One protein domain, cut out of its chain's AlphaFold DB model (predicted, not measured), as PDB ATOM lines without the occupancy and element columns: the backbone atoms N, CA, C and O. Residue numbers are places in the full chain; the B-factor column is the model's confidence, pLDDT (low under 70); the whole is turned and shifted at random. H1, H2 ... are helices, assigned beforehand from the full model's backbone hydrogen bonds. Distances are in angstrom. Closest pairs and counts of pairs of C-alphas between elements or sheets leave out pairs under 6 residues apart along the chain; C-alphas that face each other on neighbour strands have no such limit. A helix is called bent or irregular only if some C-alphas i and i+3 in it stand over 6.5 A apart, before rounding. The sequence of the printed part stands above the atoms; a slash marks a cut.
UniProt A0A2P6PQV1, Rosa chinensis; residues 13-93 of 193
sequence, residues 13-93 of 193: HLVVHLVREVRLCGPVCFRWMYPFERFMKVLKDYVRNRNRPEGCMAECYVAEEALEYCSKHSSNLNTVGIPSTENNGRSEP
ATOM      1  N   HIS A  13     221.483 304.899 142.755       71.75
ATOM      2  CA  HIS A  13     221.242 305.320 144.133       71.75
ATOM      3  C   HIS A  13     221.522 304.182 145.125       71.75
ATOM      4  O   HIS A  13     222.255 304.375 146.098       71.75
ATOM      5  N   LEU A  14     221.019 302.976 144.845       73.44
ATOM      6  CA  LEU A  14     221.194 301.831 145.733       73.44
ATOM      7  C   LEU A  14     222.675 301.490 145.942       73.44
ATOM      8  O   LEU A  14     223.082 301.289 147.078       73.44
ATOM      9  N   VAL A  15     223.505 301.508 144.891       77.12
ATOM     10  CA  VAL A  15     224.946 301.192 144.994       77.12
ATOM     11  C   VAL A  15     225.700 302.203 145.868       77.12
ATOM     12  O   VAL A  15     226.555 301.816 146.666       77.12
ATOM     13  N   VAL A  16     225.362 303.494 145.772       78.81
ATOM     14  CA  VAL A  16     225.978 304.549 146.597       78.81
ATOM     15  C   VAL A  16     225.607 304.391 148.075       78.81
ATOM     16  O   VAL A  16     226.453 304.581 148.954       78.81
ATOM     17  N   HIS A  17     224.357 304.027 148.358       78.75
ATOM     18  CA  HIS A  17     223.880 303.822 149.723       78.75
ATOM     19  C   HIS A  17     224.361 302.495 150.323       78.75
ATOM     20  O   HIS A  17     224.737 302.480 151.496       78.75
ATOM     21  N   LEU A  18     224.491 301.437 149.515       77.81
ATOM     22  CA  LEU A  18     224.927 300.109 149.952       77.81
ATOM     23  C   LEU A  18     226.293 300.145 150.645       77.81
ATOM     24  O   LEU A  18     226.482 299.503 151.670       77.81
ATOM     25  N   VAL A  19     227.251 300.924 150.131       78.81
ATOM     26  CA  VAL A  19     228.598 301.020 150.726       78.81
ATOM     27  C   VAL A  19     228.548 301.659 152.118       78.81
ATOM     28  O   VAL A  19     229.217 301.200 153.046       78.81
ATOM     29  N   ARG A  20     227.738 302.713 152.287       80.56
ATOM     30  CA  ARG A  20     227.550 303.368 153.591       80.56
ATOM     31  C   ARG A  20     226.786 302.474 154.559       80.56
ATOM     32  O   ARG A  20     227.167 302.396 155.724       80.56
ATOM     33  N   GLU A  21     225.760 301.781 154.080       76.88
ATOM     34  CA  GLU A  21     225.004 300.810 154.867       76.88
ATOM     35  C   GLU A  21     225.876 299.626 155.291       76.88
ATOM     36  O   GLU A  21     225.902 299.285 156.465       76.88
ATOM     37  N   VAL A  22     226.696 299.047 154.416       80.69
ATOM     38  CA  VAL A  22     227.610 297.967 154.817       80.69
ATOM     39  C   VAL A  22     228.617 298.457 155.859       80.69
ATOM     40  O   VAL A  22     228.874 297.764 156.841       80.69
ATOM     41  N   ARG A  23     229.142 299.679 155.710       80.50
ATOM     42  CA  ARG A  23     230.100 300.253 156.665       80.50
ATOM     43  C   ARG A  23     229.498 300.517 158.047       80.50
ATOM     44  O   ARG A  23     230.159 300.265 159.047       80.50
ATOM     45  N   LEU A  24     228.285 301.064 158.115       81.25
ATOM     46  CA  LEU A  24     227.647 301.419 159.392       81.25
ATOM     47  C   LEU A  24     227.069 300.213 160.127       81.25
ATOM     48  O   LEU A  24     226.764 300.277 161.313       81.25
ATOM     49  N   CYS A  25     226.788 299.161 159.378       77.56
ATOM     50  CA  CYS A  25     225.659 298.323 159.698       77.56
ATOM     51  C   CYS A  25     225.963 296.837 159.374       77.56
ATOM     52  O   CYS A  25     225.297 295.938 159.893       77.56
ATOM     53  N   GLY A  26     227.051 296.553 158.655       80.19
ATOM     54  CA  GLY A  26     227.546 295.209 158.372       80.19
ATOM     55  C   GLY A  26     226.950 294.604 157.097       80.19
ATOM     56  O   GLY A  26     226.169 295.258 156.403       80.19
ATOM     57  N   PRO A  27     227.322 293.356 156.755       75.31
ATOM     58  CA  PRO A  27     226.877 292.702 155.530       75.31
ATOM     59  C   PRO A  27     225.350 292.681 155.393       75.31
ATOM     60  O   PRO A  27     224.622 292.315 156.317       75.31
ATOM     61  N   VAL A  28     224.875 293.048 154.203       68.88
ATOM     62  CA  VAL A  28     223.449 293.203 153.873       68.88
ATOM     63  C   VAL A  28     222.651 291.905 154.071       68.88
ATOM     64  O   VAL A  28     221.483 291.962 154.451       68.88
ATOM     65  N   CYS A  29     223.283 290.736 153.908       66.81
ATOM     66  CA  CYS A  29     222.640 289.431 154.090       66.81
ATOM     67  C   CYS A  29     222.057 289.219 155.499       66.81
ATOM     68  O   CYS A  29     221.030 288.561 155.629       66.81
ATOM     69  N   PHE A  30     222.637 289.825 156.541       62.75
ATOM     70  CA  PHE A  30     222.130 289.716 157.917       62.75
ATOM     71  C   PHE A  30     220.955 290.656 158.220       62.75
ATOM     72  O   PHE A  30     220.367 290.589 159.295       62.75
ATOM     73  N   ARG A  31     220.619 291.551 157.285       70.56
ATOM     74  CA  ARG A  31     219.567 292.575 157.422       70.56
ATOM     75  C   ARG A  31     218.397 292.357 156.489       70.56
ATOM     76  O   ARG A  31     217.405 293.077 156.562       70.56
ATOM     77  N   TRP A  32     218.517 291.394 155.585       75.56
ATOM     78  CA  TRP A  32     217.414 291.024 154.728       75.56
ATOM     79  C   TRP A  32     216.290 290.457 155.585       75.56
ATOM     80  O   TRP A  32     216.456 289.456 156.273       75.56
ATOM     81  N   MET A  33     215.131 291.107 155.524       83.50
ATOM     82  CA  MET A  33     213.902 290.585 156.120       83.50
ATOM     83  C   MET A  33     213.371 289.374 155.354       83.50
ATOM     84  O   MET A  33     212.619 288.581 155.908       83.50
ATOM     85  N   TYR A  34     213.804 289.192 154.106       78.12
ATOM     86  CA  TYR A  34     213.292 288.168 153.206       78.12
ATOM     87  C   TYR A  34     213.294 286.734 153.786       78.12
ATOM     88  O   TYR A  34     212.268 286.059 153.673       78.12
ATOM     89  N   PRO A  35     214.352 286.243 154.472       77.06
ATOM     90  CA  PRO A  35     214.316 284.932 155.126       77.06
ATOM     91  C   PRO A  35     213.270 284.848 156.246       77.06
ATOM     92  O   PRO A  35     212.558 283.848 156.346       77.06
ATOM     93  N   PHE A  36     213.131 285.908 157.050       81.12
ATOM     94  CA  PHE A  36     212.132 285.981 158.116       81.12
ATOM     95  C   PHE A  36     210.713 286.019 157.544       81.12
ATOM     96  O   PHE A  36     209.852 285.274 157.994       81.12
ATOM     97  N   GLU A  37     210.468 286.819 156.508       85.75
ATOM     98  CA  GLU A  37     209.175 286.892 155.823       85.75
ATOM     99  C   GLU A  37     208.776 285.546 155.208       85.75
ATOM    100  O   GLU A  37     207.628 285.112 155.338       85.75
ATOM    101  N   ARG A  38     209.732 284.844 154.582       88.81
ATOM    102  CA  ARG A  38     209.504 283.508 154.020       88.81
ATOM    103  C   ARG A  38     209.160 282.492 155.105       88.81
ATOM    104  O   ARG A  38     208.237 281.706 154.912       88.81
ATOM    105  N   PHE A  39     209.857 282.524 156.238       87.88
ATOM    106  CA  PHE A  39     209.563 281.641 157.366       87.88
ATOM    107  C   PHE A  39     208.198 281.949 157.995       87.88
ATOM    108  O   PHE A  39     207.388 281.050 158.204       87.88
ATOM    109  N   MET A  40     207.879 283.230 158.194       89.44
ATOM    110  CA  MET A  40     206.577 283.663 158.707       89.44
ATOM    111  C   MET A  40     205.419 283.242 157.797       89.44
ATOM    112  O   MET A  40     204.336 282.927 158.289       89.44
ATOM    113  N   LYS A  41     205.634 283.197 156.475       92.25
ATOM    114  CA  LYS A  41     204.648 282.653 155.533       92.25
ATOM    115  C   LYS A  41     204.343 281.178 155.818       92.25
ATOM    116  O   LYS A  41     203.173 280.826 155.840       92.25
ATOM    117  N   VAL A  42     205.362 280.354 156.067       91.50
ATOM    118  CA  VAL A  42     205.189 278.928 156.406       91.50
ATOM    119  C   VAL A  42     204.442 278.776 157.732       91.50
ATOM    120  O   VAL A  42     203.428 278.087 157.793       91.50
ATOM    121  N   LEU A  43     204.867 279.499 158.772       91.12
ATOM    122  CA  LEU A  43     204.207 279.465 160.080       91.12
ATOM    123  C   LEU A  43     202.729 279.867 160.009       91.12
ATOM    124  O   LEU A  43     201.886 279.309 160.712       91.12
ATOM    125  N   LYS A  44     202.387 280.817 159.135       91.69
ATOM    126  CA  LYS A  44     201.001 281.236 158.927       91.69
ATOM    127  C   LYS A  44     200.115 280.088 158.440       91.69
ATOM    128  O   LYS A  44     198.955 280.024 158.849       91.69
ATOM    129  N   ASP A  45     200.650 279.182 157.625       92.25
ATOM    130  CA  ASP A  45     199.914 278.026 157.108       92.25
ATOM    131  C   ASP A  45     199.677 276.953 158.192       92.25
ATOM    132  O   ASP A  45     198.730 276.170 158.096       92.25
ATOM    133  N   TYR A  46     200.453 276.960 159.284       93.88
ATOM    134  CA  TYR A  46     200.229 276.085 160.445       93.88
ATOM    135  C   TYR A  46     199.056 276.517 161.334       93.88
ATOM    136  O   TYR A  46     198.551 275.722 162.131       93.88
ATOM    137  N   VAL A  47     198.581 277.761 161.224       94.69
ATOM    138  CA  VAL A  47     197.501 278.280 162.075       94.69
ATOM    139  C   VAL A  47     196.149 277.696 161.649       94.69
ATOM    140  O   VAL A  47     195.387 278.297 160.892       94.69
ATOM    141  N   ARG A  48     195.815 276.518 162.188       91.25
ATOM    142  CA  ARG A  48     194.519 275.846 161.973       91.25
ATOM    143  C   ARG A  48     193.404 276.387 162.872       91.25
ATOM    144  O   ARG A  48     192.239 276.353 162.488       91.25
ATOM    145  N   ASN A  49     193.751 276.917 164.048       92.25
ATOM    146  CA  ASN A  49     192.816 277.544 164.981       92.25
ATOM    147  C   ASN A  49     193.272 278.965 165.346       92.25
ATOM    148  O   ASN A  49     194.228 279.159 166.094       92.25
ATOM    149  N   ARG A  50     192.535 279.973 164.863       91.44
ATOM    150  CA  ARG A  50     192.845 281.394 165.106       91.44
ATOM    151  C   ARG A  50     192.676 281.837 166.560       91.44
ATOM    152  O   ARG A  50     193.197 282.884 166.913       91.44
ATOM    153  N   ASN A  51     191.990 281.059 167.398       93.62
ATOM    154  CA  ASN A  51     191.848 281.378 168.821       93.62
ATOM    155  C   ASN A  51     193.107 281.023 169.630       93.62
ATOM    156  O   ASN A  51     193.217 281.445 170.777       93.62
ATOM    157  N   ARG A  52     194.023 280.214 169.066       93.62
ATOM    158  CA  ARG A  52     195.301 279.806 169.681       93.62
ATOM    159  C   ARG A  52     196.406 279.645 168.622       93.62
ATOM    160  O   ARG A  52     196.903 278.532 168.425       93.62
ATOM    161  N   PRO A  53     196.770 280.719 167.907       93.19
ATOM    162  CA  PRO A  53     197.674 280.627 166.768       93.19
ATOM    163  C   PRO A  53     199.079 280.157 167.166       93.19
ATOM    164  O   PRO A  53     199.657 279.337 166.459       93.19
ATOM    165  N   GLU A  54     199.602 280.594 168.312       93.00
ATOM    166  CA  GLU A  54     200.931 280.208 168.803       93.00
ATOM    167  C   GLU A  54     201.007 278.710 169.104       93.00
ATOM    168  O   GLU A  54     201.978 278.052 168.740       93.00
ATOM    169  N   GLY A  55     199.950 278.160 169.712       95.25
ATOM    170  CA  GLY A  55     199.850 276.732 170.006       95.25
ATOM    171  C   GLY A  55     199.821 275.881 168.737       95.25
ATOM    172  O   GLY A  55     200.553 274.902 168.653       95.25
ATOM    173  N   CYS A  56     199.042 276.289 167.729       94.75
ATOM    174  CA  CYS A  56     199.001 275.592 166.442       94.75
ATOM    175  C   CYS A  56     200.351 275.623 165.718       94.75
ATOM    176  O   CYS A  56     200.785 274.600 165.198       94.75
ATOM    177  N   MET A  57     201.022 276.779 165.698       94.56
ATOM    178  CA  MET A  57     202.343 276.902 165.079       94.56
ATOM    179  C   MET A  57     203.370 276.005 165.773       94.56
ATOM    180  O   MET A  57     204.084 275.273 165.093       94.56
ATOM    181  N   ALA A  58     203.419 276.021 167.109       94.19
ATOM    182  CA  ALA A  58     204.351 275.202 167.879       94.19
ATOM    183  C   ALA A  58     204.100 273.699 167.686       94.19
ATOM    184  O   ALA A  58     205.042 272.940 167.478       94.19
ATOM    185  N   GLU A  59     202.837 273.269 167.716       94.31
ATOM    186  CA  GLU A  59     202.461 271.866 167.528       94.31
ATOM    187  C   GLU A  59     202.832 271.355 166.129       94.31
ATOM    188  O   GLU A  59     203.482 270.316 166.007       94.31
ATOM    189  N   CYS A  60     202.469 272.093 165.073       93.19
ATOM    190  CA  CYS A  60     202.805 271.710 163.701       93.19
ATOM    191  C   CYS A  60     204.316 271.712 163.458       93.19
ATOM    192  O   CYS A  60     204.821 270.776 162.845       93.19
ATOM    193  N   TYR A  61     205.039 272.707 163.978       92.94
ATOM    194  CA  TYR A  61     206.492 272.777 163.832       92.94
ATOM    195  C   TYR A  61     207.192 271.584 164.500       92.94
ATOM    196  O   TYR A  61     208.026 270.932 163.881       92.94
ATOM    197  N   VAL A  62     206.805 271.229 165.735       93.31
ATOM    198  CA  VAL A  62     207.362 270.056 166.436       93.31
ATOM    199  C   VAL A  62     207.053 268.754 165.691       93.31
ATOM    200  O   VAL A  62     207.907 267.872 165.622       93.31
ATOM    201  N   ALA A  63     205.851 268.625 165.122       92.25
ATOM    202  CA  ALA A  63     205.482 267.457 164.328       92.25
ATOM    203  C   ALA A  63     206.317 267.341 163.041       92.25
ATOM    204  O   ALA A  63     206.766 266.245 162.712       92.25
ATOM    205  N   GLU A  64     206.555 268.450 162.335       88.94
ATOM    206  CA  GLU A  64     207.396 268.463 161.134       88.94
ATOM    207  C   GLU A  64     208.861 268.139 161.443       88.94
ATOM    208  O   GLU A  64     209.420 267.256 160.798       88.94
ATOM    209  N   GLU A  65     209.454 268.742 162.477       87.06
ATOM    210  CA  GLU A  65     210.830 268.438 162.909       87.06
ATOM    211  C   GLU A  65     210.995 266.959 163.293       87.06
ATOM    212  O   GLU A  65     211.971 266.302 162.921       87.06
ATOM    213  N   ALA A  66     210.014 266.389 164.003       88.88
ATOM    214  CA  ALA A  66     210.024 264.972 164.355       88.88
ATOM    215  C   ALA A  66     209.924 264.068 163.115       88.88
ATOM    216  O   ALA A  66     210.587 263.029 163.058       88.88
ATOM    217  N   LEU A  67     209.127 264.453 162.113       84.62
ATOM    218  CA  LEU A  67     209.007 263.724 160.849       84.62
ATOM    219  C   LEU A  67     210.284 263.820 160.013       84.62
ATOM    220  O   LEU A  67     210.736 262.800 159.495       84.62
ATOM    221  N   GLU A  68     210.894 265.001 159.913       82.06
ATOM    222  CA  GLU A  68     212.161 265.205 159.208       82.06
ATOM    223  C   GLU A  68     213.288 264.395 159.862       82.06
ATOM    224  O   GLU A  68     214.021 263.668 159.181       82.06
ATOM    225  N   TYR A  69     213.371 264.422 161.195       82.50
ATOM    226  CA  TYR A  69     214.307 263.596 161.952       82.50
ATOM    227  C   TYR A  69     214.099 262.102 161.673       82.50
ATOM    228  O   TYR A  69     215.059 261.388 161.367       82.50
ATOM    229  N   CYS A  70     212.853 261.620 161.739       82.50
ATOM    230  CA  CYS A  70     212.527 260.221 161.457       82.50
ATOM    231  C   CYS A  70     212.840 259.837 160.003       82.50
ATOM    232  O   CYS A  70     213.358 258.744 159.767       82.50
ATOM    233  N   SER A  71     212.566 260.726 159.044       75.81
ATOM    234  CA  SER A  71     212.846 260.535 157.617       75.81
ATOM    235  C   SER A  71     214.344 260.381 157.360       75.81
ATOM    236  O   SER A  71     214.768 259.423 156.719       75.81
ATOM    237  N   LYS A  72     215.170 261.247 157.958       72.50
ATOM    238  CA  LYS A  72     216.632 261.196 157.827       72.50
ATOM    239  C   LYS A  72     217.247 259.894 158.355       72.50
ATOM    240  O   LYS A  72     218.278 259.458 157.846       72.50
ATOM    241  N   HIS A  73     216.629 259.282 159.365       69.81
ATOM    242  CA  HIS A  73     217.105 258.039 159.985       69.81
ATOM    243  C   HIS A  73     216.435 256.773 159.428       69.81
ATOM    244  O   HIS A  73     216.896 255.667 159.707       69.81
ATOM    245  N   SER A  74     215.381 256.912 158.621       66.50
ATOM    246  CA  SER A  74     214.652 255.794 158.018       66.50
ATOM    247  C   SER A  74     214.940 255.736 156.523       66.50
ATOM    248  O   SER A  74     214.259 256.365 155.723       66.50
ATOM    249  N   SER A  75     215.924 254.931 156.123       57.31
ATOM    250  CA  SER A  75     216.364 254.788 154.726       57.31
ATOM    251  C   SER A  75     215.312 254.237 153.742       57.31
ATOM    252  O   SER A  75     215.620 254.123 152.563       57.31
ATOM    253  N   ASN A  76     214.093 253.895 154.186       54.91
ATOM    254  CA  ASN A  76     213.119 253.118 153.402       54.91
ATOM    255  C   ASN A  76     211.651 253.589 153.500       54.91
ATOM    256  O   ASN A  76     210.750 252.847 153.107       54.91
ATOM    257  N   LEU A  77     211.358 254.777 154.040       58.56
ATOM    258  CA  LEU A  77     209.971 255.258 154.109       58.56
ATOM    259  C   LEU A  77     209.634 256.127 152.894       58.56
ATOM    260  O   LEU A  77     209.920 257.322 152.857       58.56
ATOM    261  N   ASN A  78     208.983 255.517 151.902       55.75
ATOM    262  CA  ASN A  78     208.364 256.243 150.797       55.75
ATOM    263  C   ASN A  78     207.241 257.127 151.352       55.75
ATOM    264  O   ASN A  78     206.206 256.632 151.803       55.75
ATOM    265  N   THR A  79     207.452 258.441 151.337       56.59
ATOM    266  CA  THR A  79     206.449 259.406 151.793       56.59
ATOM    267  C   THR A  79     205.306 259.439 150.778       56.59
ATOM    268  O   THR A  79     205.512 259.764 149.610       56.59
ATOM    269  N   VAL A  80     204.092 259.072 151.198       51.88
ATOM    270  CA  VAL A  80     202.910 259.054 150.320       51.88
ATOM    271  C   VAL A  80     202.645 260.469 149.796       51.88
ATOM    272  O   VAL A  80     202.397 261.383 150.576       51.88
ATOM    273  N   GLY A  81     202.694 260.642 148.471       53.72
ATOM    274  CA  GLY A  81     202.452 261.920 147.788       53.72
ATOM    275  C   GLY A  81     203.702 262.631 147.257       53.72
ATOM    276  O   GLY A  81     203.559 263.607 146.525       53.72
ATOM    277  N   ILE A  82     204.907 262.133 147.556       51.41
ATOM    278  CA  ILE A  82     206.167 262.635 146.990       51.41
ATOM    279  C   ILE A  82     206.736 261.535 146.080       51.41
ATOM    280  O   ILE A  82     206.931 260.415 146.555       51.41
ATOM    281  N   PRO A  83     206.965 261.783 144.774       49.19
ATOM    282  CA  PRO A  83     207.568 260.779 143.903       49.19
ATOM    283  C   PRO A  83     208.939 260.377 144.457       49.19
ATOM    284  O   PRO A  83     209.730 261.236 144.842       49.19
ATOM    285  N   SER A  84     209.201 259.070 144.511       51.19
ATOM    286  CA  SER A  84     210.454 258.490 144.993       51.19
ATOM    287  C   SER A  84     211.640 259.100 144.247       51.19
ATOM    288  O   SER A  84     211.870 258.813 143.070       51.19
ATOM    289  N   THR A  85     212.388 259.965 144.929       53.59
ATOM    290  CA  THR A  85     213.610 260.588 144.421       53.59
ATOM    291  C   THR A  85     214.757 259.585 144.483       53.59
ATOM    292  O   THR A  85     215.697 259.755 145.252       53.59
ATOM    293  N   GLU A  86     214.694 258.524 143.681       50.69
ATOM    294  CA  GLU A  86     215.885 257.699 143.429       50.69
ATOM    295  C   GLU A  86     216.866 258.405 142.486       50.69
ATOM    296  O   GLU A  86     218.034 258.046 142.445       50.69
ATOM    297  N   ASN A  87     216.440 259.462 141.787       46.19
ATOM    298  CA  ASN A  87     217.303 260.266 140.925       46.19
ATOM    299  C   ASN A  87     216.883 261.740 140.944       46.19
ATOM    300  O   ASN A  87     216.224 262.218 140.027       46.19
ATOM    301  N   ASN A  88     217.228 262.461 142.005       39.56
ATOM    302  CA  ASN A  88     217.588 263.875 141.913       39.56
ATOM    303  C   ASN A  88     218.238 264.297 143.222       39.56
ATOM    304  O   ASN A  88     217.830 263.845 144.289       39.56
ATOM    305  N   GLY A  89     219.292 265.105 143.094       43.53
ATOM    306  CA  GLY A  89     220.214 265.471 144.157       43.53
ATOM    307  C   GLY A  89     219.519 265.691 145.490       43.53
ATOM    308  O   GLY A  89     218.526 266.415 145.571       43.53
ATOM    309  N   ARG A  90     220.073 265.036 146.516       39.62
ATOM    310  CA  ARG A  90     219.977 265.421 147.924       39.62
ATOM    311  C   ARG A  90     219.558 266.887 148.008       39.62
ATOM    312  O   ARG A  90     220.332 267.770 147.644       39.62
ATOM    313  N   SER A  91     218.329 267.140 148.446       50.09
ATOM    314  CA  SER A  91     217.955 268.472 148.906       50.09
ATOM    315  C   SER A  91     218.674 268.666 150.235       50.09
ATOM    316  O   SER A  91     218.099 268.504 151.305       50.09
ATOM    317  N   GLU A  92     219.990 268.863 150.152       48.69
ATOM    318  CA  GLU A  92     220.785 269.334 151.269       48.69
ATOM    319  C   GLU A  92     220.185 270.678 151.690       48.69
ATOM    320  O   GLU A  92     219.760 271.458 150.825       48.69
ATOM    321  N   PRO A  93     220.074 270.943 153.002       45.62
ATOM    322  CA  PRO A  93     219.554 272.213 153.473       45.62
ATOM    323  C   PRO A  93     220.339 273.311 152.761       45.62
ATOM    324  O   PRO A  93     221.564 273.342 152.840       45.62
TER     325      PRO A  93
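This is residues 13 to 93 of the 193 residues of a protein of Rosa chinensis (UniProt A0A2P6PQV1). The longest helix, H3, and the shorter H2 meet near their ends in an open corner, like an L, with H1 standing off beyond the far end of H2 and a tail without a named element, residues 74 to 93, following the far end of H3. There is no common core: H2 and H3 touch near the corner, and H1 touches no helix. The printed part has 81 residues with three named helices, H1, H2 and H3 in chain order, and no named strand; the class is all helix. It is extended, with a radius of gyration of the C-alphas of 19.3 A, and flat, spanning 53 by 43 by 19 A.

H3, residues 53 to 73, touches H2, residues 34 to 46, with its residues 56 to 61 alone. H2 touches H3 with residues 43 to 46 alone. Their closest C-alphas are those of Tyr 46 and Met 57, 5.2 A apart. Their lines stand about perpendicular, at 80 degrees. H1, residues 13 to 25, is apart from both H2 and H3. In H3 every O i to N i+4 pair is within hydrogen-bond range; in H1 and in H2, 7 of 9 are.

H3 is 30.6 A long, from C-alpha 53 at (197.674, 280.627, 166.768) to C-alpha 73 at (217.105, 258.039, 159.985). H2 measures 19.2 A and H1 17.6 A from first to last C-alpha. H1 begins with C-alpha 13 at (221.242, 305.320, 144.133); it is neither bent nor irregular, but only just: C-alphas 16 and 19 are 6.0 A apart.

The two C-alphas farthest apart, those of His 13 and Asn 76, are 53.6 A apart. The printed part has no cut. The links H1 to H2, 8 residues, and H2 to H3, 6 residues, are short. Residues 72 to 78 and 80 to 93 stand free. The mean pLDDT of the printed part is 76.1, and it is under 70 at residues 28 to 30 and 73 to 93.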